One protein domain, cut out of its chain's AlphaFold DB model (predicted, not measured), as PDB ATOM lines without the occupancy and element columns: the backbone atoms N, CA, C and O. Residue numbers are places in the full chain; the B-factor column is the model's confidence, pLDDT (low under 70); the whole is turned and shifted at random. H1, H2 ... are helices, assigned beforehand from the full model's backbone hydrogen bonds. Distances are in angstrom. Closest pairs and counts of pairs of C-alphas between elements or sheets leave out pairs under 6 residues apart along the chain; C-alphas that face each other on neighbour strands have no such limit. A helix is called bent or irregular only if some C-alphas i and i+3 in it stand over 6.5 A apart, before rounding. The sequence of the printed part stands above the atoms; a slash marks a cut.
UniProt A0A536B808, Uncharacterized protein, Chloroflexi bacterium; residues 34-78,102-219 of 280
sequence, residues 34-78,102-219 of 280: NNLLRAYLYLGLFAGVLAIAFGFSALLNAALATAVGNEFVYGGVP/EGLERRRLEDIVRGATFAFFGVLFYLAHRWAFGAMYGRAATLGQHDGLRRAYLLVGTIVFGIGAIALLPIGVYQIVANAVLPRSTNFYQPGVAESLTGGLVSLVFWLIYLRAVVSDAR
ATOM      1  N   ASN A  34     155.232 129.878 189.182       81.06
ATOM      2  CA  ASN A  34     154.132 128.937 189.021       81.06
ATOM      3  C   ASN A  34     152.933 129.512 188.238       81.06
ATOM      4  O   ASN A  34     152.378 128.831 187.376       81.06
ATOM      5  N   ASN A  35     152.531 130.761 188.498       76.56
ATOM      6  CA  ASN A  35     151.433 131.408 187.769       76.56
ATOM      7  C   ASN A  35     151.824 131.719 186.320       76.56
ATOM      8  O   ASN A  35     151.005 131.552 185.414       76.56
ATOM      9  N   LEU A  36     153.082 132.104 186.095       81.31
ATOM     10  CA  LEU A  36     153.613 132.335 184.754       81.31
ATOM     11  C   LEU A  36     153.603 131.044 183.922       81.31
ATOM     12  O   LEU A  36     153.158 131.045 182.774       81.31
ATOM     13  N   LEU A  37     154.012 129.925 184.524       85.88
ATOM     14  CA  LEU A  37     153.976 128.613 183.881       85.88
ATOM     15  C   LEU A  37     152.543 128.174 183.542       85.88
ATOM     16  O   LEU A  37     152.294 127.691 182.438       85.88
ATOM     17  N   ARG A  38     151.570 128.401 184.438       85.81
ATOM     18  CA  ARG A  38     150.145 128.151 184.144       85.81
ATOM     19  C   ARG A  38     149.648 128.972 182.963       85.81
ATOM     20  O   ARG A  38     148.988 128.422 182.085       85.81
ATOM     21  N   ALA A  39     149.960 130.267 182.944       83.25
ATOM     22  CA  ALA A  39     149.580 131.156 181.853       83.25
ATOM     23  C   ALA A  39     150.158 130.671 180.516       83.25
ATOM     24  O   ALA A  39     149.419 130.550 179.541       83.25
ATOM     25  N   TYR A  40     151.444 130.306 180.500       85.88
ATOM     26  CA  TYR A  40     152.108 129.721 179.336       85.88
ATOM     27  C   TYR A  40     151.394 128.458 178.837       85.88
ATOM     28  O   TYR A  40     151.108 128.339 177.648       85.88
ATOM     29  N   LEU A  41     151.033 127.534 179.731       91.06
ATOM     30  CA  LEU A  41     150.350 126.301 179.335       91.06
ATOM     31  C   LEU A  41     148.943 126.555 178.786       91.06
ATOM     32  O   LEU A  41     148.553 125.910 177.815       91.06
ATOM     33  N   TYR A  42     148.182 127.490 179.365       88.56
ATOM     34  CA  TYR A  42     146.881 127.890 178.816       88.56
ATOM     35  C   TYR A  42     147.016 128.562 177.450       88.56
ATOM     36  O   TYR A  42     146.212 128.292 176.557       88.56
ATOM     37  N   LEU A  43     148.044 129.391 177.264       87.19
ATOM     38  CA  LEU A  43     148.353 129.985 175.968       87.19
ATOM     39  C   LEU A  43     148.701 128.900 174.940       87.19
ATOM     40  O   LEU A  43     148.188 128.930 173.825       87.19
ATOM     41  N   GLY A  44     149.497 127.901 175.332       90.00
ATOM     42  CA  GLY A  44     149.821 126.754 174.488       90.00
ATOM     43  C   GLY A  44     148.592 125.907 174.135       90.00
ATOM     44  O   GLY A  44     148.381 125.567 172.972       90.00
ATOM     45  N   LEU A  45     147.706 125.643 175.100       93.12
ATOM     46  CA  LEU A  45     146.417 124.989 174.840       93.12
ATOM     47  C   LEU A  45     145.578 125.781 173.835       93.12
ATOM     48  O   LEU A  45     144.999 125.196 172.922       93.12
ATOM     49  N   PHE A  46     145.516 127.103 173.989       92.50
ATOM     50  CA  PHE A  46     144.770 127.966 173.082       92.50
ATOM     51  C   PHE A  46     145.364 127.961 171.670       92.50
ATOM     52  O   PHE A  46     144.633 127.754 170.706       92.50
ATOM     53  N   ALA A  47     146.687 128.094 171.547       92.50
ATOM     54  CA  ALA A  47     147.392 128.020 170.271       92.50
ATOM     55  C   ALA A  47     147.180 126.666 169.571       92.50
ATOM     56  O   ALA A  47     146.939 126.634 168.365       92.50
ATOM     57  N   GLY A  48     147.179 125.561 170.326       94.75
ATOM     58  CA  GLY A  48     146.832 124.238 169.804       94.75
ATOM     59  C   GLY A  48     145.416 124.198 169.227       94.75
ATOM     60  O   GLY A  48     145.226 123.761 168.097       94.75
ATOM     61  N   VAL A  49     144.426 124.730 169.950       96.38
ATOM     62  CA  VAL A  49     143.038 124.810 169.462       96.38
ATOM     63  C   VAL A  49     142.916 125.685 168.208       96.38
ATOM     64  O   VAL A  49     142.193 125.315 167.287       96.38
ATOM     65  N   LEU A  50     143.638 126.807 168.128       94.50
ATOM     66  CA  LEU A  50     143.663 127.644 166.923       94.50
ATOM     67  C   LEU A  50     144.245 126.894 165.719       94.50
ATOM     68  O   LEU A  50     143.648 126.918 164.645       94.50
ATOM     69  N   ALA A  51     145.370 126.194 165.893       95.88
ATOM     70  CA  ALA A  51     145.966 125.380 164.834       95.88
ATOM     71  C   ALA A  51     145.000 124.286 164.350       95.88
ATOM     72  O   ALA A  51     144.831 124.100 163.148       95.88
ATOM     73  N   ILE A  52     144.296 123.627 165.277       97.69
ATOM     74  CA  ILE A  52     143.251 122.648 164.957       97.69
ATOM     75  C   ILE A  52     142.120 123.292 164.144       97.69
ATOM     76  O   ILE A  52     141.705 122.735 163.132       97.69
ATOM     77  N   ALA A  53     141.633 124.465 164.554       96.25
ATOM     78  CA  ALA A  53     140.562 125.171 163.853       96.25
ATOM     79  C   ALA A  53     140.971 125.572 162.423       96.25
ATOM     80  O   ALA A  53     140.213 125.339 161.482       96.25
ATOM     81  N   PHE A  54     142.185 126.102 162.232       95.12
ATOM     82  CA  PHE A  54     142.714 126.392 160.894       95.12
ATOM     83  C   PHE A  54     142.876 125.126 160.051       95.12
ATOM     84  O   PHE A  54     142.512 125.121 158.876       95.12
ATOM     85  N   GLY A  55     143.370 124.047 160.663       95.69
ATOM     86  CA  GLY A  55     143.507 122.748 160.018       95.69
ATOM     87  C   GLY A  55     142.171 122.210 159.508       95.69
ATOM     88  O   GLY A  55     142.041 121.881 158.330       95.69
ATOM     89  N   PHE A  56     141.149 122.191 160.367       97.56
ATOM     90  CA  PHE A  56     139.811 121.732 159.993       97.56
ATOM     91  C   PHE A  56     139.135 122.619 158.952       97.56
ATOM     92  O   PHE A  56     138.453 122.086 158.085       97.56
ATOM     93  N   SER A  57     139.332 123.937 159.002       95.44
ATOM     94  CA  SER A  57     138.793 124.849 157.988       95.44
ATOM     95  C   SER A  57     139.340 124.517 156.592       95.44
ATOM     96  O   SER A  57     138.571 124.311 155.655       95.44
ATOM     97  N   ALA A  58     140.659 124.332 156.468       95.31
ATOM     98  CA  ALA A  58     141.284 123.954 155.199       95.31
ATOM     99  C   ALA A  58     140.863 122.549 154.723       95.31
ATOM    100  O   ALA A  58     140.577 122.354 153.542       95.31
ATOM    101  N   LEU A  59     140.741 121.575 155.634       97.56
ATOM    102  CA  LEU A  59     140.226 120.245 155.282       97.56
ATOM    103  C   LEU A  59     138.766 120.295 154.815       97.56
ATOM    104  O   LEU A  59     138.407 119.599 153.869       97.56
ATOM    105  N   LEU A  60     137.931 121.124 155.446       96.75
ATOM    106  CA  LEU A  60     136.544 121.321 155.031       96.75
ATOM    107  C   LEU A  60     136.448 122.014 153.673       96.75
ATOM    108  O   LEU A  60     135.581 121.639 152.892       96.75
ATOM    109  N   ASN A  61     137.339 122.960 153.358       94.94
ATOM    110  CA  ASN A  61     137.413 123.542 152.015       94.94
ATOM    111  C   ASN A  61     137.667 122.457 150.974       94.94
ATOM    112  O   ASN A  61     136.903 122.326 150.022       94.94
ATOM    113  N   ALA A  62     138.696 121.634 151.190       95.06
ATOM    114  CA  ALA A  62     139.031 120.562 150.268       95.06
ATOM    115  C   ALA A  62     137.899 119.531 150.134       95.06
ATOM    116  O   ALA A  62     137.566 119.130 149.021       95.06
ATOM    117  N   ALA A  63     137.274 119.141 151.249       96.06
ATOM    118  CA  ALA A  63     136.147 118.208 151.256       96.06
ATOM    119  C   ALA A  63     134.893 118.786 150.581       96.06
ATOM    120  O   ALA A  63     134.148 118.067 149.921       96.06
ATOM    121  N   LEU A  64     134.647 120.089 150.717       94.62
ATOM    122  CA  LEU A  64     133.569 120.748 149.991       94.62
ATOM    123  C   LEU A  64     133.899 120.795 148.494       94.62
ATOM    124  O   LEU A  64     133.038 120.507 147.669       94.62
ATOM    125  N   ALA A  65     135.152 121.073 148.134       93.69
ATOM    126  CA  ALA A  65     135.583 121.168 146.743       93.69
ATOM    127  C   ALA A  65     135.455 119.831 146.000       93.69
ATOM    128  O   ALA A  65     135.118 119.819 144.817       93.69
ATOM    129  N   THR A  66     135.657 118.701 146.686       93.56
ATOM    130  CA  THR A  66     135.400 117.373 146.106       93.56
ATOM    131  C   THR A  66     133.911 117.082 145.923       93.56
ATOM    132  O   THR A  66     133.558 116.372 144.986       93.56
ATOM    133  N   ALA A  67     133.039 117.630 146.774       93.81
ATOM    134  CA  ALA A  67     131.600 117.378 146.725       93.81
ATOM    135  C   ALA A  67     130.853 118.262 145.712       93.81
ATOM    136  O   ALA A  67     129.987 117.767 144.995       93.81
ATOM    137  N   VAL A  68     131.159 119.565 145.660       91.75
ATOM    138  CA  VAL A  68     130.424 120.547 144.831       91.75
ATOM    139  C   VAL A  68     131.256 121.164 143.702       91.75
ATOM    140  O   VAL A  68     130.716 121.889 142.871       91.75
ATOM    141  N   GLY A  69     132.554 120.858 143.643       90.94
ATOM    142  CA  GLY A  69     133.470 121.321 142.603       90.94
ATOM    143  C   GLY A  69     134.394 122.458 143.049       90.94
ATOM    144  O   GLY A  69     134.039 123.316 143.860       90.94
ATOM    145  N   ASN A  70     135.599 122.478 142.472       89.88
ATOM    146  CA  ASN A  70     136.650 123.435 142.825       89.88
ATOM    147  C   ASN A  70     136.253 124.893 142.525       89.88
ATOM    148  O   ASN A  70     136.593 125.783 143.296       89.88
ATOM    149  N   GLU A  71     135.505 125.143 141.447       87.94
ATOM    150  CA  GLU A  71     135.087 126.495 141.041       87.94
ATOM    151  C   GLU A  71     134.140 127.154 142.051       87.94
ATOM    152  O   GLU A  71     134.222 128.352 142.301       87.94
ATOM    153  N   PHE A  72     133.249 126.377 142.669       87.75
ATOM    154  CA  PHE A  72     132.327 126.908 143.674       87.75
ATOM    155  C   PHE A  72     133.071 127.304 144.954       87.75
ATOM    156  O   PHE A  72     132.807 128.341 145.564       87.75
ATOM    157  N   VAL A  73     134.032 126.471 145.353       90.81
ATOM    158  CA  VAL A  73     134.764 126.626 146.610       90.81
ATOM    159  C   VAL A  73     135.844 127.693 146.493       90.81
ATOM    160  O   VAL A  73     135.888 128.597 147.323       90.81
ATOM    161  N   TYR A  74     136.673 127.638 145.454       89.38
ATOM    162  CA  TYR A  74     137.844 128.504 145.290       89.38
ATOM    163  C   TYR A  74     137.612 129.711 144.375       89.38
ATOM    164  O   TYR A  74     138.460 130.606 144.331       89.38
ATOM    165  N   GLY A  75     136.462 129.766 143.704       85.88
ATOM    166  CA  GLY A  75     136.111 130.801 142.740       85.88
ATOM    167  C   GLY A  75     136.202 130.300 141.301       85.88
ATOM    168  O   GLY A  75     136.997 129.417 140.972       85.88
ATOM    169  N   GLY A  76     135.347 130.863 140.451       75.12
ATOM    170  CA  GLY A  76     135.265 130.514 139.039       75.12
ATOM    171  C   GLY A  76     136.282 131.273 138.194       75.12
ATOM    172  O   GLY A  76     136.633 132.422 138.481       75.12
ATOM    173  N   VAL A  77     136.723 130.637 137.111       69.19
ATOM    174  CA  VAL A  77     137.446 131.322 136.036       69.19
ATOM    175  C   VAL A  77     136.458 132.158 135.209       69.19
ATOM    176  O   VAL A  77     135.306 131.741 135.060       69.19
ATOM    177  N   PRO A  78     136.855 133.333 134.684       65.06
ATOM    178  CA  PRO A  78     135.987 134.119 133.812       65.06
ATOM    179  C   PRO A  78     135.512 133.260 132.638       65.06
ATOM    180  O   PRO A  78     136.329 132.653 131.942       65.06
ATOM    181  N   GLU A 102     144.141 123.876 136.543       83.19
ATOM    182  CA  GLU A 102     145.265 123.318 137.309       83.19
ATOM    183  C   GLU A 102     145.555 124.131 138.579       83.19
ATOM    184  O   GLU A 102     145.868 123.566 139.629       83.19
ATOM    185  N   GLY A 103     145.393 125.455 138.524       86.00
ATOM    186  CA  GLY A 103     145.537 126.340 139.676       86.00
ATOM    187  C   GLY A 103     144.514 126.063 140.781       86.00
ATOM    188  O   GLY A 103     144.872 126.079 141.962       86.00
ATOM    189  N   LEU A 104     143.261 125.770 140.425       88.19
ATOM    190  CA  LEU A 104     142.220 125.408 141.393       88.19
ATOM    191  C   LEU A 104     142.498 124.045 142.038       88.19
ATOM    192  O   LEU A 104     142.358 123.893 143.253       88.19
ATOM    193  N   GLU A 105     142.943 123.071 141.244       90.56
ATOM    194  CA  GLU A 105     143.322 121.750 141.746       90.56
ATOM    195  C   GLU A 105     144.522 121.830 142.695       90.56
ATOM    196  O   GLU A 105     144.513 121.258 143.786       90.56
ATOM    197  N   ARG A 106     145.531 122.627 142.333       92.38
ATOM    198  CA  ARG A 106     146.682 122.887 143.194       92.38
ATOM    199  C   ARG A 106     146.269 123.520 144.521       92.38
ATOM    200  O   ARG A 106     146.740 123.068 145.560       92.38
ATOM    201  N   ARG A 107     145.371 124.513 144.517       91.12
ATOM    202  CA  ARG A 107     144.848 125.122 145.757       91.12
ATOM    203  C   ARG A 107     144.149 124.102 146.648       91.12
ATOM    204  O   ARG A 107     144.357 124.118 147.858       91.12
ATOM    205  N   ARG A 108     143.375 123.182 146.061       94.44
ATOM    206  CA  ARG A 108     142.756 122.078 146.807       94.44
ATOM    207  C   ARG A 108     143.799 121.191 147.477       94.44
ATOM    208  O   ARG A 108     143.677 120.890 148.661       94.44
ATOM    209  N   LEU A 109     144.828 120.779 146.738       95.56
ATOM    210  CA  LEU A 109     145.909 119.956 147.286       95.56
ATOM    211  C   LEU A 109     146.689 120.699 148.377       95.56
ATOM    212  O   LEU A 109     146.997 120.116 149.416       95.56
ATOM    213  N   GLU A 110     146.952 121.991 148.183       94.81
ATOM    214  CA  GLU A 110     147.562 122.852 149.198       94.81
ATOM    215  C   GLU A 110     146.699 122.917 150.467       94.81
ATOM    216  O   GLU A 110     147.240 122.799 151.563       94.81
ATOM    217  N   ASP A 111     145.372 123.013 150.346       94.81
ATOM    218  CA  ASP A 111     144.439 122.967 151.477       94.81
ATOM    219  C   ASP A 111     144.431 121.622 152.203       94.81
ATOM    220  O   ASP A 111     144.396 121.599 153.433       94.81
ATOM    221  N   ILE A 112     144.522 120.507 151.476       97.44
ATOM    222  CA  ILE A 112     144.630 119.172 152.080       97.44
ATOM    223  C   ILE A 112     145.923 119.073 152.890       97.44
ATOM    224  O   ILE A 112     145.890 118.714 154.067       97.44
ATOM    225  N   VAL A 113     147.060 119.418 152.279       97.88
ATOM    226  CA  VAL A 113     148.379 119.318 152.920       97.88
ATOM    227  C   VAL A 113     148.462 120.260 154.116       97.88
ATOM    228  O   VAL A 113     148.847 119.848 155.215       97.88
ATOM    229  N   ARG A 114     148.059 121.519 153.934       95.56
ATOM    230  CA  ARG A 114     148.032 122.534 154.988       95.56
ATOM    231  C   ARG A 114     147.087 122.126 156.111       95.56
ATOM    232  O   ARG A 114     147.475 122.163 157.276       95.56
ATOM    233  N   GLY A 115     145.877 121.707 155.759       95.62
ATOM    234  CA  GLY A 115     144.838 121.296 156.691       95.62
ATOM    235  C   GLY A 115     145.262 120.111 157.548       95.62
ATOM    236  O   GLY A 115     145.211 120.190 158.776       95.62
ATOM    237  N   ALA A 116     145.772 119.052 156.914       98.06
ATOM    238  CA  ALA A 116     146.278 117.869 157.600       98.06
ATOM    239  C   ALA A 116     147.453 118.210 158.528       98.06
ATOM    240  O   ALA A 116     147.471 117.778 159.679       98.06
ATOM    241  N   THR A 117     148.395 119.036 158.062       97.38
ATOM    242  CA  THR A 117     149.561 119.458 158.852       97.38
ATOM    243  C   THR A 117     149.131 120.246 160.091       97.38
ATOM    244  O   THR A 117     149.480 119.874 161.212       97.38
ATOM    245  N   PHE A 118     148.328 121.302 159.924       96.75
ATOM    246  CA  PHE A 118     147.878 122.128 161.048       96.75
ATOM    247  C   PHE A 118     146.975 121.366 162.021       96.75
ATOM    248  O   PHE A 118     147.124 121.534 163.229       96.75
ATOM    249  N   ALA A 119     146.089 120.496 161.529       97.06
ATOM    250  CA  ALA A 119     145.246 119.673 162.389       97.06
ATOM    251  C   ALA A 119     146.086 118.678 163.202       97.06
ATOM    252  O   ALA A 119     145.948 118.614 164.422       97.06
ATOM    253  N   PHE A 120     146.997 117.947 162.553       98.31
ATOM    254  CA  PHE A 120     147.841 116.956 163.215       98.31
ATOM    255  C   PHE A 120     148.748 117.594 164.271       98.31
ATOM    256  O   PHE A 120     148.695 117.221 165.445       98.31
ATOM    257  N   PHE A 121     149.536 118.601 163.884       97.50
ATOM    258  CA  PHE A 121     150.424 119.286 164.823       97.50
ATOM    259  C   PHE A 121     149.647 120.076 165.876       97.50
ATOM    260  O   PHE A 121     150.071 120.113 167.026       97.50
ATOM    261  N   GLY A 122     148.489 120.644 165.535       96.88
ATOM    262  CA  GLY A 122     147.608 121.312 166.489       96.88
ATOM    263  C   GLY A 122     147.080 120.361 167.563       96.88
ATOM    264  O   GLY A 122     147.146 120.686 168.749       96.88
ATOM    265  N   VAL A 123     146.625 119.161 167.176       98.25
ATOM    266  CA  VAL A 123     146.201 118.107 168.114       98.25
ATOM    267  C   VAL A 123     147.368 117.665 168.986       98.25
ATOM    268  O   VAL A 123     147.228 117.640 170.208       98.25
ATOM    269  N   LEU A 124     148.528 117.364 168.396       98.25
ATOM    270  CA  LEU A 124     149.714 116.978 169.163       98.25
ATOM    271  C   LEU A 124     150.120 118.060 170.164       98.25
ATOM    272  O   LEU A 124     150.349 117.763 171.335       98.25
ATOM    273  N   PHE A 125     150.158 119.318 169.728       96.88
ATOM    274  CA  PHE A 125     150.526 120.451 170.566       96.88
ATOM    275  C   PHE A 125     149.522 120.660 171.704       96.88
ATOM    276  O   PHE A 125     149.926 120.806 172.860       96.88
ATOM    277  N   TYR A 126     148.220 120.600 171.405       96.69
ATOM    278  CA  TYR A 126     147.156 120.660 172.405       96.69
ATOM    279  C   TYR A 126     147.291 119.536 173.436       96.69
ATOM    280  O   TYR A 126     147.267 119.797 174.639       96.69
ATOM    281  N   LEU A 127     147.468 118.290 172.988       97.12
ATOM    282  CA  LEU A 127     147.586 117.130 173.871       97.12
ATOM    283  C   LEU A 127     148.854 117.186 174.723       97.12
ATOM    284  O   LEU A 127     148.779 116.895 175.915       97.12
ATOM    285  N   ALA A 128     149.984 117.616 174.159       96.88
ATOM    286  CA  ALA A 128     151.232 117.796 174.895       96.88
ATOM    287  C   ALA A 128     151.071 118.823 176.028       96.88
ATOM    288  O   ALA A 128     151.405 118.537 177.178       96.88
ATOM    289  N   HIS A 129     150.471 119.983 175.739       94.12
ATOM    290  CA  HIS A 129     150.210 121.007 176.754       94.12
ATOM    291  C   HIS A 129     149.169 120.550 177.773       94.12
ATOM    292  O   HIS A 129     149.303 120.812 178.969       94.12
ATOM    293  N   ARG A 130     148.142 119.819 177.327       93.69
ATOM    294  CA  ARG A 130     147.107 119.272 178.208       93.69
ATOM    295  C   ARG A 130     147.688 118.250 179.174       93.69
ATOM    296  O   ARG A 130     147.335 118.264 180.355       93.69
ATOM    297  N   TRP A 131     148.573 117.391 178.679       94.19
ATOM    298  CA  TRP A 131     149.293 116.411 179.474       94.19
ATOM    299  C   TRP A 131     150.238 117.089 180.469       94.19
ATOM    300  O   TRP A 131     150.151 116.797 181.660       94.19
ATOM    301  N   ALA A 132     151.046 118.057 180.024       92.56
ATOM    302  CA  ALA A 132     151.947 118.822 180.888       92.56
ATOM    303  C   ALA A 132     151.186 119.524 182.025       92.56
ATOM    304  O   ALA A 132     151.582 119.453 183.189       92.56
ATOM    305  N   PHE A 133     150.038 120.130 181.711       88.94
ATOM    306  CA  PHE A 133     149.168 120.749 182.709       88.94
ATOM    307  C   PHE A 133     148.652 119.732 183.740       88.94
ATOM    308  O   PHE A 133     148.660 119.999 184.941       88.94
ATOM    309  N   GLY A 134     148.220 118.551 183.284       87.44
ATOM    310  CA  GLY A 134     147.756 117.475 184.160       87.44
ATOM    311  C   GLY A 134     148.858 116.891 185.048       87.44
ATOM    312  O   GLY A 134     148.602 116.612 186.220       87.44
ATOM    313  N   ALA A 135     150.071 116.745 184.510       89.44
ATOM    314  CA  ALA A 135     151.231 116.223 185.223       89.44
ATOM    315  C   ALA A 135     151.696 117.163 186.347       89.44
ATOM    316  O   ALA A 135     152.024 116.696 187.433       89.44
ATOM    317  N   MET A 136     151.681 118.479 186.112       85.56
ATOM    318  CA  MET A 136     152.162 119.462 187.091       85.56
ATOM    319  C   MET A 136     151.146 119.798 188.182       85.56
ATOM    320  O   MET A 136     151.518 119.990 189.336       85.56
ATOM    321  N   TYR A 137     149.863 119.897 187.831       81.56
ATOM    322  CA  TYR A 137     148.856 120.446 188.742       81.56
ATOM    323  C   TYR A 137     147.917 119.390 189.340       81.56
ATOM    324  O   TYR A 137     147.184 119.684 190.286       81.56
ATOM    325  N   GLY A 138     147.956 118.146 188.853       68.88
ATOM    326  CA  GLY A 138     147.065 117.075 189.302       68.88
ATOM    327  C   GLY A 138     145.573 117.387 189.072       68.88
ATOM    328  O   GLY A 138     145.176 118.487 188.688       68.88
ATOM    329  N   ARG A 139     144.686 116.411 189.316       62.19
ATOM    330  CA  ARG A 139     143.225 116.613 189.156       62.19
ATOM    331  C   ARG A 139     142.616 117.553 190.206       62.19
ATOM    332  O   ARG A 139     141.573 118.147 189.955       62.19
ATOM    333  N   ALA A 140     143.246 117.700 191.372       53.25
ATOM    334  CA  ALA A 140     142.731 118.537 192.457       53.25
ATOM    335  C   ALA A 140     142.889 120.046 192.186       53.25
ATOM    336  O   ALA A 140     141.987 120.812 192.516       53.25
ATOM    337  N   ALA A 141     143.961 120.492 191.517       53.84
ATOM    338  CA  ALA A 141     144.117 121.911 191.184       53.84
ATOM    339  C   ALA A 141     143.142 122.377 190.091       53.84
ATOM    340  O   ALA A 141     142.772 123.547 190.070       53.84
ATOM    341  N   THR A 142     142.656 121.472 189.230       52.38
ATOM    342  CA  THR A 142     141.588 121.797 188.266       52.38
ATOM    343  C   THR A 142     140.222 122.048 188.918       52.38
ATOM    344  O   THR A 142     139.343 122.603 188.267       52.38
ATOM    345  N   LEU A 143     140.046 121.660 190.189       47.97
ATOM    346  CA  LEU A 143     138.819 121.841 190.979       47.97
ATOM    347  C   LEU A 143     138.867 123.075 191.897       47.97
ATOM    348  O   LEU A 143     137.873 123.382 192.554       47.97
ATOM    349  N   GLY A 144     139.992 123.797 191.939       48.38
ATOM    350  CA  GLY A 144     140.104 125.057 192.668       48.38
ATOM    351  C   GLY A 144     139.161 126.102 192.074       48.38
ATOM    352  O   GLY A 144     139.418 126.645 191.004       48.38
ATOM    353  N   GLN A 145     138.066 126.381 192.782       48.56
ATOM    354  CA  GLN A 145     136.906 127.184 192.362       48.56
ATOM    355  C   GLN A 145     137.180 128.664 192.009       48.56
ATOM    356  O   GLN A 145     136.244 129.399 191.688       48.56
ATOM    357  N   HIS A 146     138.443 129.106 191.994       51.00
ATOM    358  CA  HIS A 146     138.843 130.494 191.745       51.00
ATOM    359  C   HIS A 146     140.083 130.645 190.839       51.00
ATOM    360  O   HIS A 146     140.854 131.584 191.016       51.00
ATOM    361  N   ASP A 147     140.292 129.766 189.852       72.81
ATOM    362  CA  ASP A 147     141.351 129.990 188.854       72.81
ATOM    363  C   ASP A 147     140.908 131.031 187.807       72.81
ATOM    364  O   ASP A 147     140.221 130.723 186.826       72.81
ATOM    365  N   GLY A 148     141.285 132.293 188.036       77.94
ATOM    366  CA  GLY A 148     141.033 133.398 187.108       77.94
ATOM    367  C   GLY A 148     141.598 133.136 185.709       77.94
ATOM    368  O   GLY A 148     140.959 133.508 184.728       77.94
ATOM    369  N   LEU A 149     142.720 132.410 185.599       80.50
ATOM    370  CA  LEU A 149     143.332 132.069 184.312       80.50
ATOM    371  C   LEU A 149     142.467 131.111 183.496       80.50
ATOM    372  O   LEU A 149     142.295 131.317 182.297       80.50
ATOM    373  N   ARG A 150     141.862 130.102 184.135       84.81
ATOM    374  CA  ARG A 150     140.920 129.201 183.459       84.81
ATOM    375  C   ARG A 150     139.729 129.969 182.897       84.81
ATOM    376  O   ARG A 150     139.331 129.736 181.757       84.81
ATOM    377  N   ARG A 151     139.162 130.887 183.685       85.38
ATOM    378  CA  ARG A 151     138.046 131.736 183.242       85.38
ATOM    379  C   ARG A 151     138.461 132.651 182.100       85.38
ATOM    380  O   ARG A 151     137.734 132.731 181.118       85.38
ATOM    381  N   ALA A 152     139.634 133.274 182.197       83.38
ATOM    382  CA  ALA A 152     140.195 134.090 181.128       83.38
ATOM    383  C   ALA A 152     140.353 133.279 179.836       83.38
ATOM    384  O   ALA A 152     139.855 133.698 178.799       83.38
ATOM    385  N   TYR A 153     140.953 132.088 179.906       87.38
ATOM    386  CA  TYR A 153     141.105 131.175 178.772       87.38
ATOM    387  C   TYR A 153     139.759 130.834 178.116       87.38
ATOM    388  O   TYR A 153     139.614 130.948 176.898       87.38
ATOM    389  N   LEU A 154     138.752 130.462 178.914       91.12
ATOM    390  CA  LEU A 154     137.428 130.123 178.393       91.12
ATOM    391  C   LEU A 154     136.711 131.338 177.780       91.12
ATOM    392  O   LEU A 154     136.086 131.211 176.726       91.12
ATOM    393  N   LEU A 155     136.814 132.512 178.411       89.12
ATOM    394  CA  LEU A 155     136.235 133.759 177.906       89.12
ATOM    395  C   LEU A 155     136.905 134.202 176.606       89.12
ATOM    396  O   LEU A 155     136.205 134.492 175.643       89.12
ATOM    397  N   VAL A 156     138.237 134.197 176.551       87.00
ATOM    398  CA  VAL A 156     139.007 134.522 175.343       87.00
ATOM    399  C   VAL A 156     138.617 133.589 174.203       87.00
ATOM    400  O   VAL A 156     138.278 134.072 173.128       87.00
ATOM    401  N   GLY A 157     138.567 132.273 174.438       89.25
ATOM    402  CA  GLY A 157     138.112 131.326 173.419       89.25
ATOM    403  C   GLY A 157     136.685 131.607 172.949       89.25
ATOM    404  O   GLY A 157     136.432 131.656 171.747       89.25
ATOM    405  N   THR A 158     135.767 131.890 173.877       94.56
ATOM    406  CA  THR A 158     134.381 132.252 173.536       94.56
ATOM    407  C   THR A 158     134.321 133.519 172.679       94.56
ATOM    408  O   THR A 158     133.585 133.553 171.700       94.56
ATOM    409  N   ILE A 159     135.101 134.550 173.009       90.38
ATOM    410  CA  ILE A 159     135.122 135.817 172.268       90.38
ATOM    411  C   ILE A 159     135.723 135.617 170.875       90.38
ATOM    412  O   ILE A 159     135.098 135.999 169.890       90.38
ATOM    413  N   VAL A 160     136.900 134.992 170.774       88.94
ATOM    414  CA  VAL A 160     137.605 134.803 169.495       88.94
ATOM    415  C   VAL A 160     136.757 133.989 168.519       88.94
ATOM    416  O   VAL A 160     136.513 134.433 167.398       88.94
ATOM    417  N   PHE A 161     136.254 132.830 168.950       94.56
ATOM    418  CA  PHE A 161     135.430 131.986 168.086       94.56
ATOM    419  C   PHE A 161     134.026 132.566 167.858       94.56
ATOM    420  O   PHE A 161     133.443 132.366 166.793       94.56
ATOM    421  N   GLY A 162     133.488 133.329 168.813       94.31
ATOM    422  CA  GLY A 162     132.220 134.039 168.646       94.31
ATOM    423  C   GLY A 162     132.298 135.122 167.571       94.31
ATOM    424  O   GLY A 162     131.472 135.140 166.663       94.31
ATOM    425  N   ILE A 163     133.328 135.974 167.617       90.12
ATOM    426  CA  ILE A 163     133.581 136.997 166.589       90.12
ATOM    427  C   ILE A 163     133.781 136.337 165.223       90.12
ATOM    428  O   ILE A 163     133.174 136.775 164.248       90.12
ATOM    429  N   GLY A 164     134.575 135.262 165.154       88.56
ATOM    430  CA  GLY A 164     134.783 134.516 163.912       88.56
ATOM    431  C   GLY A 164     133.475 133.987 163.317       88.56
ATOM    432  O   GLY A 164     133.228 134.169 162.129       88.56
ATOM    433  N   ALA A 165     132.594 133.409 164.138       93.19
ATOM    434  CA  ALA A 165     131.301 132.907 163.679       93.19
ATOM    435  C   ALA A 165     130.384 134.043 163.197       93.19
ATOM    436  O   ALA A 165     129.811 133.943 162.115       93.19
ATOM    437  N   ILE A 166     130.281 135.137 163.961       93.44
ATOM    438  CA  ILE A 166     129.428 136.290 163.629       93.44
ATOM    439  C   ILE A 166     129.908 136.998 162.359       93.44
ATOM    440  O   ILE A 166     129.082 137.442 161.568       93.44
ATOM    441  N   ALA A 167     131.219 137.113 162.150       91.62
ATOM    442  CA  ALA A 167     131.766 137.783 160.979       91.62
ATOM    443  C   ALA A 167     131.683 136.904 159.725       91.62
ATOM    444  O   ALA A 167     131.251 137.366 158.672       91.62
ATOM    445  N   LEU A 168     132.095 135.638 159.826       91.62
ATOM    446  CA  LEU A 168     132.308 134.793 158.654       91.62
ATOM    447  C   LEU A 168     131.030 134.101 158.165       91.62
ATOM    448  O   LEU A 168     130.861 133.958 156.956       91.62
ATOM    449  N   LEU A 169     130.103 133.717 159.056       93.81
ATOM    450  CA  LEU A 169     128.877 133.023 158.635       93.81
ATOM    451  C   LEU A 169     127.975 133.879 157.740       93.81
ATOM    452  O   LEU A 169     127.597 133.379 156.682       93.81
ATOM    453  N   PRO A 170     127.631 135.139 158.080       94.25
ATOM    454  CA  PRO A 170     126.792 135.953 157.204       94.25
ATOM    455  C   PRO A 170     127.443 136.183 155.839       94.25
ATOM    456  O   PRO A 170     126.754 136.136 154.824       94.25
ATOM    457  N   ILE A 171     128.770 136.359 155.806       92.12
ATOM    458  CA  ILE A 171     129.537 136.496 154.561       92.12
ATOM    459  C   ILE A 171     129.443 135.208 153.734       92.12
ATOM    460  O   ILE A 171     129.125 135.275 152.549       92.12
ATOM    461  N   GLY A 172     129.665 134.040 154.342       92.00
ATOM    462  CA  GLY A 172     129.583 132.754 153.650       92.00
ATOM    463  C   GLY A 172     128.180 132.450 153.129       92.00
ATOM    464  O   GLY A 172     128.024 132.056 151.977       92.00
ATOM    465  N   VAL A 173     127.144 132.711 153.931       94.69
ATOM    466  CA  VAL A 173     125.742 132.559 153.509       94.69
ATOM    467  C   VAL A 173     125.423 133.495 152.349       94.69
ATOM    468  O   VAL A 173     124.854 133.050 151.352       94.69
ATOM    469  N   TYR A 174     125.829 134.765 152.436       93.56
ATOM    470  CA  TYR A 174     125.668 135.712 151.337       93.56
ATOM    471  C   TYR A 174     126.346 135.205 150.062       93.56
ATOM    472  O   TYR A 174     125.722 135.229 149.008       93.56
ATOM    473  N   GLN A 175     127.579 134.697 150.143       90.81
ATOM    474  CA  GLN A 175     128.298 134.181 148.976       90.81
ATOM    475  C   GLN A 175     127.622 132.941 148.369       90.81
ATOM    476  O   GLN A 175     127.536 132.849 147.148       90.81
ATOM    477  N   ILE A 176     127.082 132.023 149.183       91.69
ATOM    478  CA  ILE A 176     126.285 130.888 148.681       91.69
ATOM    479  C   ILE A 176     125.063 131.396 147.913       91.69
ATOM    480  O   ILE A 176     124.831 130.978 146.781       91.69
ATOM    481  N   VAL A 177     124.282 132.293 148.523       91.69
ATOM    482  CA  VAL A 177     123.049 132.819 147.918       91.69
ATOM    483  C   VAL A 177     123.371 133.612 146.655       91.69
ATOM    484  O   VAL A 177     122.725 133.414 145.631       91.69
ATOM    485  N   ALA A 178     124.400 134.456 146.693       88.25
ATOM    486  CA  ALA A 178     124.866 135.215 145.542       88.25
ATOM    487  C   ALA A 178     125.266 134.283 144.391       88.25
ATOM    488  O   ALA A 178     124.835 134.504 143.266       88.25
ATOM    489  N   ASN A 179     126.001 133.203 144.668       84.62
ATOM    490  CA  ASN A 179     126.410 132.235 143.647       84.62
ATOM    491  C   ASN A 179     125.254 131.362 143.128       84.62
ATOM    492  O   ASN A 179     125.341 130.845 142.016       84.62
ATOM    493  N   ALA A 180     124.186 131.186 143.909       87.19
ATOM    494  CA  ALA A 180     123.000 130.433 143.503       87.19
ATOM    495  C   ALA A 180     121.997 131.273 142.695       87.19
ATOM    496  O   ALA A 180     121.328 130.744 141.812       87.19
ATOM    497  N   VAL A 181     121.869 132.565 143.014       89.62
ATOM    498  CA  VAL A 181     120.839 133.454 142.453       89.62
ATOM    499  C   VAL A 181     121.377 134.319 141.318       89.62
ATOM    500  O   VAL A 181     120.664 134.558 140.343       89.62
ATOM    501  N   LEU A 182     122.609 134.825 141.429       84.12
ATOM    502  CA  LEU A 182     123.150 135.742 140.432       84.12
ATOM    503  C   LEU A 182     123.641 134.966 139.203       84.12
ATOM    504  O   LEU A 182     124.396 133.999 139.348       84.12
ATOM    505  N   PRO A 183     123.274 135.402 137.983       77.00
ATOM    506  CA  PRO A 183     123.811 134.821 136.764       77.00
ATOM    507  C   PRO A 183     125.337 134.901 136.769       77.00
ATOM    508  O   PRO A 183     125.918 135.926 137.141       77.00
ATOM    509  N   ARG A 184     125.998 133.831 136.319       70.06
ATOM    510  CA  ARG A 184     127.452 133.847 136.144       70.06
ATOM    511  C   ARG A 184     127.805 134.858 135.059       70.06
ATOM    512  O   ARG A 184     127.524 134.645 133.882       70.06
ATOM    513  N   SER A 185     128.413 135.966 135.464       64.62
ATOM    514  CA  SER A 185     128.967 136.939 134.531       64.62
ATOM    515  C   SER A 185     130.264 136.392 133.931       64.62
ATOM    516  O   SER A 185     131.179 136.023 134.662       64.62
ATOM    517  N   THR A 186     130.377 136.432 132.606       62.91
ATOM    518  CA  THR A 186     131.598 136.094 131.851       62.91
ATOM    519  C   THR A 186     132.760 137.052 132.122       62.91
ATOM    520  O   THR A 186     133.916 136.698 131.925       62.91
ATOM    521  N   ASN A 187     132.472 138.259 132.618       63.28
ATOM    522  CA  ASN A 187     133.432 139.363 132.666       63.28
ATOM    523  C   ASN A 187     134.030 139.619 134.061       63.28
ATOM    524  O   ASN A 187     134.894 140.481 134.197       63.28
ATOM    525  N   PHE A 188     133.577 138.910 135.102       65.44
ATOM    526  CA  PHE A 188     133.965 139.193 136.490       65.44
ATOM    527  C   PHE A 188     134.377 137.922 137.231       65.44
ATOM    528  O   PHE A 188     133.748 136.876 137.093       65.44
ATOM    529  N   TYR A 189     135.422 138.043 138.054       70.50
ATOM    530  CA  TYR A 189     135.855 136.989 138.967       70.50
ATOM    531  C   TYR A 189     134.793 136.760 140.047       70.50
ATOM    532  O   TYR A 189     134.421 137.698 140.758       70.50
ATOM    533  N   GLN A 190     134.327 135.518 140.194       75.25
ATOM    534  CA  GLN A 190     133.451 135.139 141.300       75.25
ATOM    535  C   GLN A 190     134.292 134.671 142.493       75.25
ATOM    536  O   GLN A 190     135.054 133.709 142.356       75.25
ATOM    537  N   PRO A 191     134.169 135.317 143.666       79.94
ATOM    538  CA  PRO A 191     134.841 134.846 144.864       79.94
ATOM    539  C   PRO A 191     134.266 133.493 145.295       79.94
ATOM    540  O   PRO A 191     133.051 133.288 145.315       79.94
ATOM    541  N   GLY A 192     135.160 132.576 145.650       85.19
ATOM    542  CA  GLY A 192     134.789 131.289 146.221       85.19
ATOM    543  C   GLY A 192     134.168 131.424 147.612       85.19
ATOM    544  O   GLY A 192     134.433 132.390 148.330       85.19
ATOM    545  N   VAL A 193     133.352 130.442 147.999       88.88
ATOM    546  CA  VAL A 193     132.659 130.437 149.302       88.88
ATOM    547  C   VAL A 193     133.505 129.882 150.452       88.88
ATOM    548  O   VAL A 193     133.100 129.992 151.607       88.88
ATOM    549  N   ALA A 194     134.639 129.231 150.156       83.50
ATOM    550  CA  ALA A 194     135.318 128.350 151.111       83.50
ATOM    551  C   ALA A 194     135.706 129.067 152.404       83.50
ATOM    552  O   ALA A 194     135.260 128.697 153.483       83.50
ATOM    553  N   GLU A 195     136.518 130.117 152.283       83.81
ATOM    554  CA  GLU A 195     137.233 130.696 153.421       83.81
ATOM    555  C   GLU A 195     136.292 131.303 154.468       83.81
ATOM    556  O   GLU A 195     136.550 131.212 155.670       83.81
ATOM    557  N   SER A 196     135.183 131.892 154.020       91.06
ATOM    558  CA  SER A 196     134.170 132.488 154.889       91.06
ATOM    559  C   SER A 196     133.234 131.419 155.464       91.06
ATOM    560  O   SER A 196     133.001 131.380 156.671       91.06
ATOM    561  N   LEU A 197     132.729 130.500 154.638       93.31
ATOM    562  CA  LEU A 197     131.739 129.525 155.071       93.31
ATOM    563  C   LEU A 197     132.342 128.489 156.018       93.31
ATOM    564  O   LEU A 197     131.819 128.275 157.111       93.31
ATOM    565  N   THR A 198     133.433 127.836 155.616       94.00
ATOM    566  CA  THR A 198     134.042 126.771 156.424       94.00
ATOM    567  C   THR A 198     134.685 127.352 157.676       94.00
ATOM    568  O   THR A 198     134.494 126.805 158.763       94.00
ATOM    569  N   GLY A 199     135.336 128.514 157.561       92.25
ATOM    570  CA  GLY A 199     135.849 129.272 158.697       92.25
ATOM    571  C   GLY A 199     134.739 129.624 159.686       92.25
ATOM    572  O   GLY A 199     134.884 129.378 160.883       92.25
ATOM    573  N   GLY A 200     133.598 130.112 159.194       94.06
ATOM    574  CA  GLY A 200     132.420 130.412 160.006       94.06
ATOM    575  C   GLY A 200     131.831 129.182 160.698       94.06
ATOM    576  O   GLY A 200     131.554 129.236 161.895       94.06
ATOM    577  N   LEU A 201     131.693 128.059 159.987       96.81
ATOM    578  CA  LEU A 201     131.178 126.801 160.541       96.81
ATOM    579  C   LEU A 201     132.098 126.221 161.620       96.81
ATOM    580  O   LEU A 201     131.633 125.861 162.701       96.81
ATOM    581  N   VAL A 202     133.407 126.166 161.363       96.69
ATOM    582  CA  VAL A 202     134.388 125.703 162.353       96.69
ATOM    583  C   VAL A 202     134.367 126.617 163.574       96.69
ATOM    584  O   VAL A 202     134.284 126.138 164.707       96.69
ATOM    585  N   SER A 203     134.373 127.935 163.355       95.31
ATOM    586  CA  SER A 203     134.306 128.918 164.434       95.31
ATOM    587  C   SER A 203     133.029 128.773 165.265       95.31
ATOM    588  O   SER A 203     133.097 128.828 166.488       95.31
ATOM    589  N   LEU A 204     131.880 128.510 164.635       97.69
ATOM    590  CA  LEU A 204     130.609 128.243 165.312       97.69
ATOM    591  C   LEU A 204     130.695 127.011 166.219       97.69
ATOM    592  O   LEU A 204     130.300 127.082 167.382       97.69
ATOM    593  N   VAL A 205     131.244 125.897 165.727       98.12
ATOM    594  CA  VAL A 205     131.398 124.670 166.527       98.12
ATOM    595  C   VAL A 205     132.268 124.931 167.757       98.12
ATOM    596  O   VAL A 205     131.863 124.618 168.879       98.12
ATOM    597  N   PHE A 206     133.436 125.555 167.579       97.00
ATOM    598  CA  PHE A 206     134.315 125.886 168.703       97.00
ATOM    599  C   PHE A 206     133.676 126.898 169.658       97.00
ATOM    600  O   PHE A 206     133.764 126.723 170.874       97.00
ATOM    601  N   TRP A 207     132.985 127.912 169.140       97.62
ATOM    602  CA  TRP A 207     132.267 128.886 169.954       97.62
ATOM    603  C   TRP A 207     131.227 128.215 170.847       97.62
ATOM    604  O   TRP A 207     131.215 128.478 172.045       97.62
ATOM    605  N   LEU A 208     130.417 127.296 170.316       98.19
ATOM    606  CA  LEU A 208     129.422 126.567 171.106       98.19
ATOM    607  C   LEU A 208     130.068 125.705 172.200       98.19
ATOM    608  O   LEU A 208     129.547 125.644 173.318       98.19
ATOM    609  N   ILE A 209     131.218 125.082 171.920       97.31
ATOM    610  CA  ILE A 209     131.984 124.315 172.915       97.31
ATOM    611  C   ILE A 209     132.472 125.233 174.049       97.31
ATOM    612  O   ILE A 209     132.242 124.934 175.224       97.31
ATOM    613  N   TYR A 210     133.107 126.361 173.716       95.06
ATOM    614  CA  TYR A 210     133.609 127.320 174.705       95.06
ATOM    615  C   TYR A 210     132.479 128.005 175.479       95.06
ATOM    616  O   TYR A 210     132.540 128.074 176.706       95.06
ATOM    617  N   LEU A 211     131.412 128.427 174.799       96.19
ATOM    618  CA  LEU A 211     130.234 129.033 175.412       96.19
ATOM    619  C   LEU A 211     129.587 128.071 176.407       96.19
ATOM    620  O   LEU A 211     129.311 128.448 177.546       96.19
ATOM    621  N   ARG A 212     129.405 126.802 176.020       96.69
ATOM    622  CA  ARG A 212     128.907 125.765 176.929       96.69
ATOM    623  C   ARG A 212     129.818 125.624 178.145       96.69
ATOM    624  O   ARG A 212     129.306 125.511 179.259       96.69
ATOM    625  N   ALA A 213     131.137 125.634 177.959       92.50
ATOM    626  CA  ALA A 213     132.093 125.536 179.058       92.50
ATOM    627  C   ALA A 213     132.020 126.747 180.007       92.50
ATOM    628  O   ALA A 213     131.976 126.548 181.220       92.50
ATOM    629  N   VAL A 214     131.924 127.974 179.480       91.81
ATOM    630  CA  VAL A 214     131.746 129.207 180.271       91.81
ATOM    631  C   VAL A 214     130.429 129.185 181.044       91.81
ATOM    632  O   VAL A 214     130.421 129.425 182.249       91.81
ATOM    633  N   VAL A 215     129.315 128.851 180.387       93.12
ATOM    634  CA  VAL A 215     127.991 128.779 181.030       93.12
ATOM    635  C   VAL A 215     127.970 127.704 182.117       93.12
ATOM    636  O   VAL A 215     127.392 127.913 183.182       93.12
ATOM    637  N   SER A 216     128.622 126.565 181.877       89.50
ATOM    638  CA  SER A 216     128.743 125.498 182.874       89.50
ATOM    639  C   SER A 216     129.585 125.938 184.076       89.50
ATOM    640  O   SER A 216     129.213 125.636 185.206       89.50
ATOM    641  N   ASP A 217     130.672 126.688 183.856       85.00
ATOM    642  CA  ASP A 217     131.493 127.258 184.933       85.00
ATOM    643  C   ASP A 217     130.707 128.284 185.764       85.00
ATOM    644  O   ASP A 217     130.718 128.230 186.993       85.00
ATOM    645  N   ALA A 218     129.951 129.162 185.098       84.75
ATOM    646  CA  ALA A 218     129.117 130.170 185.747       84.75
ATOM    647  C   ALA A 218     127.982 129.547 186.578       84.75
ATOM    648  O   ALA A 218     127.719 129.995 187.690       84.75
ATOM    649  N   ARG A 219     127.335 128.485 186.074       83.75
ATOM    650  CA  ARG A 219     126.271 127.753 186.792       83.75
ATOM    651  C   ARG A 219     126.811 126.869 187.920       83.75
ATOM    652  O   ARG A 219     126.149 126.709 188.941       83.75
TER     653      ARG A 219
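This is residues 34 to 78 and 102 to 219 of the 280 residues of an uncharacterized protein of Chloroflexi bacterium (UniProt A0A536B808). Four long helices run lengthwise in an elongated body: H1 lies between H3 on one side and H4 with H5 on the other, and tiny H2 sits near one end. H1, H4a and H5 form a bundle, helices side by side; bent H4 runs nearly straight. The printed part has 163 residues with five named helices, H1 to H5 in chain order, and no named strand: all helix. It is loose, with a radius of gyration of the C-alphas of 19.2 A, spanning 63 by 31 by 23 A.

H1, residues 34 to 68, is the hub. Its residues 61 to 65 alone touch H2, residues 70 to 74, closest at C-alphas 65 and 73, 5.5 A. It touches H3, residues 102 to 141, at a shallow tilt of 29 degrees, opposite ways, closest at C-alphas 55 and 115, 3.9 A. H4, residues 148 to 181, is one helix by its hydrogen bonds but bent, C-alphas 167 and 170 being 6.5 A apart; its arms are H4a, residues 148 to 167, and H4b, residues 170 to 181. H5, residues 194 to 219, touches H4a, closest at C-alphas 165 and 200, 4.6 A. H4b and H5 form a hairpin. H3 is apart from H4a, H4b and H5. Every O i to N i+4 pair is within hydrogen-bond range in H1, H2, H4a and H4b; H3 has 33 of 36, H5 21 of 22.

H1 spans 50.8 A from C-alpha 34 at (154.132, 128.937, 189.021). H3 spans 53.9 A and is irregular, C-alphas 136 and 139 being 9.6 A apart. H5 spans 36.8 A, ending at (126.271, 127.753, 186.792).

Residues 79 to 101 are not printed; C-alphas 78 and 102 are 14.7 A apart. The H4 to H5 link is long. Residues 77 to 78, 138 to 146 and 185 to 188 have pLDDT under 70.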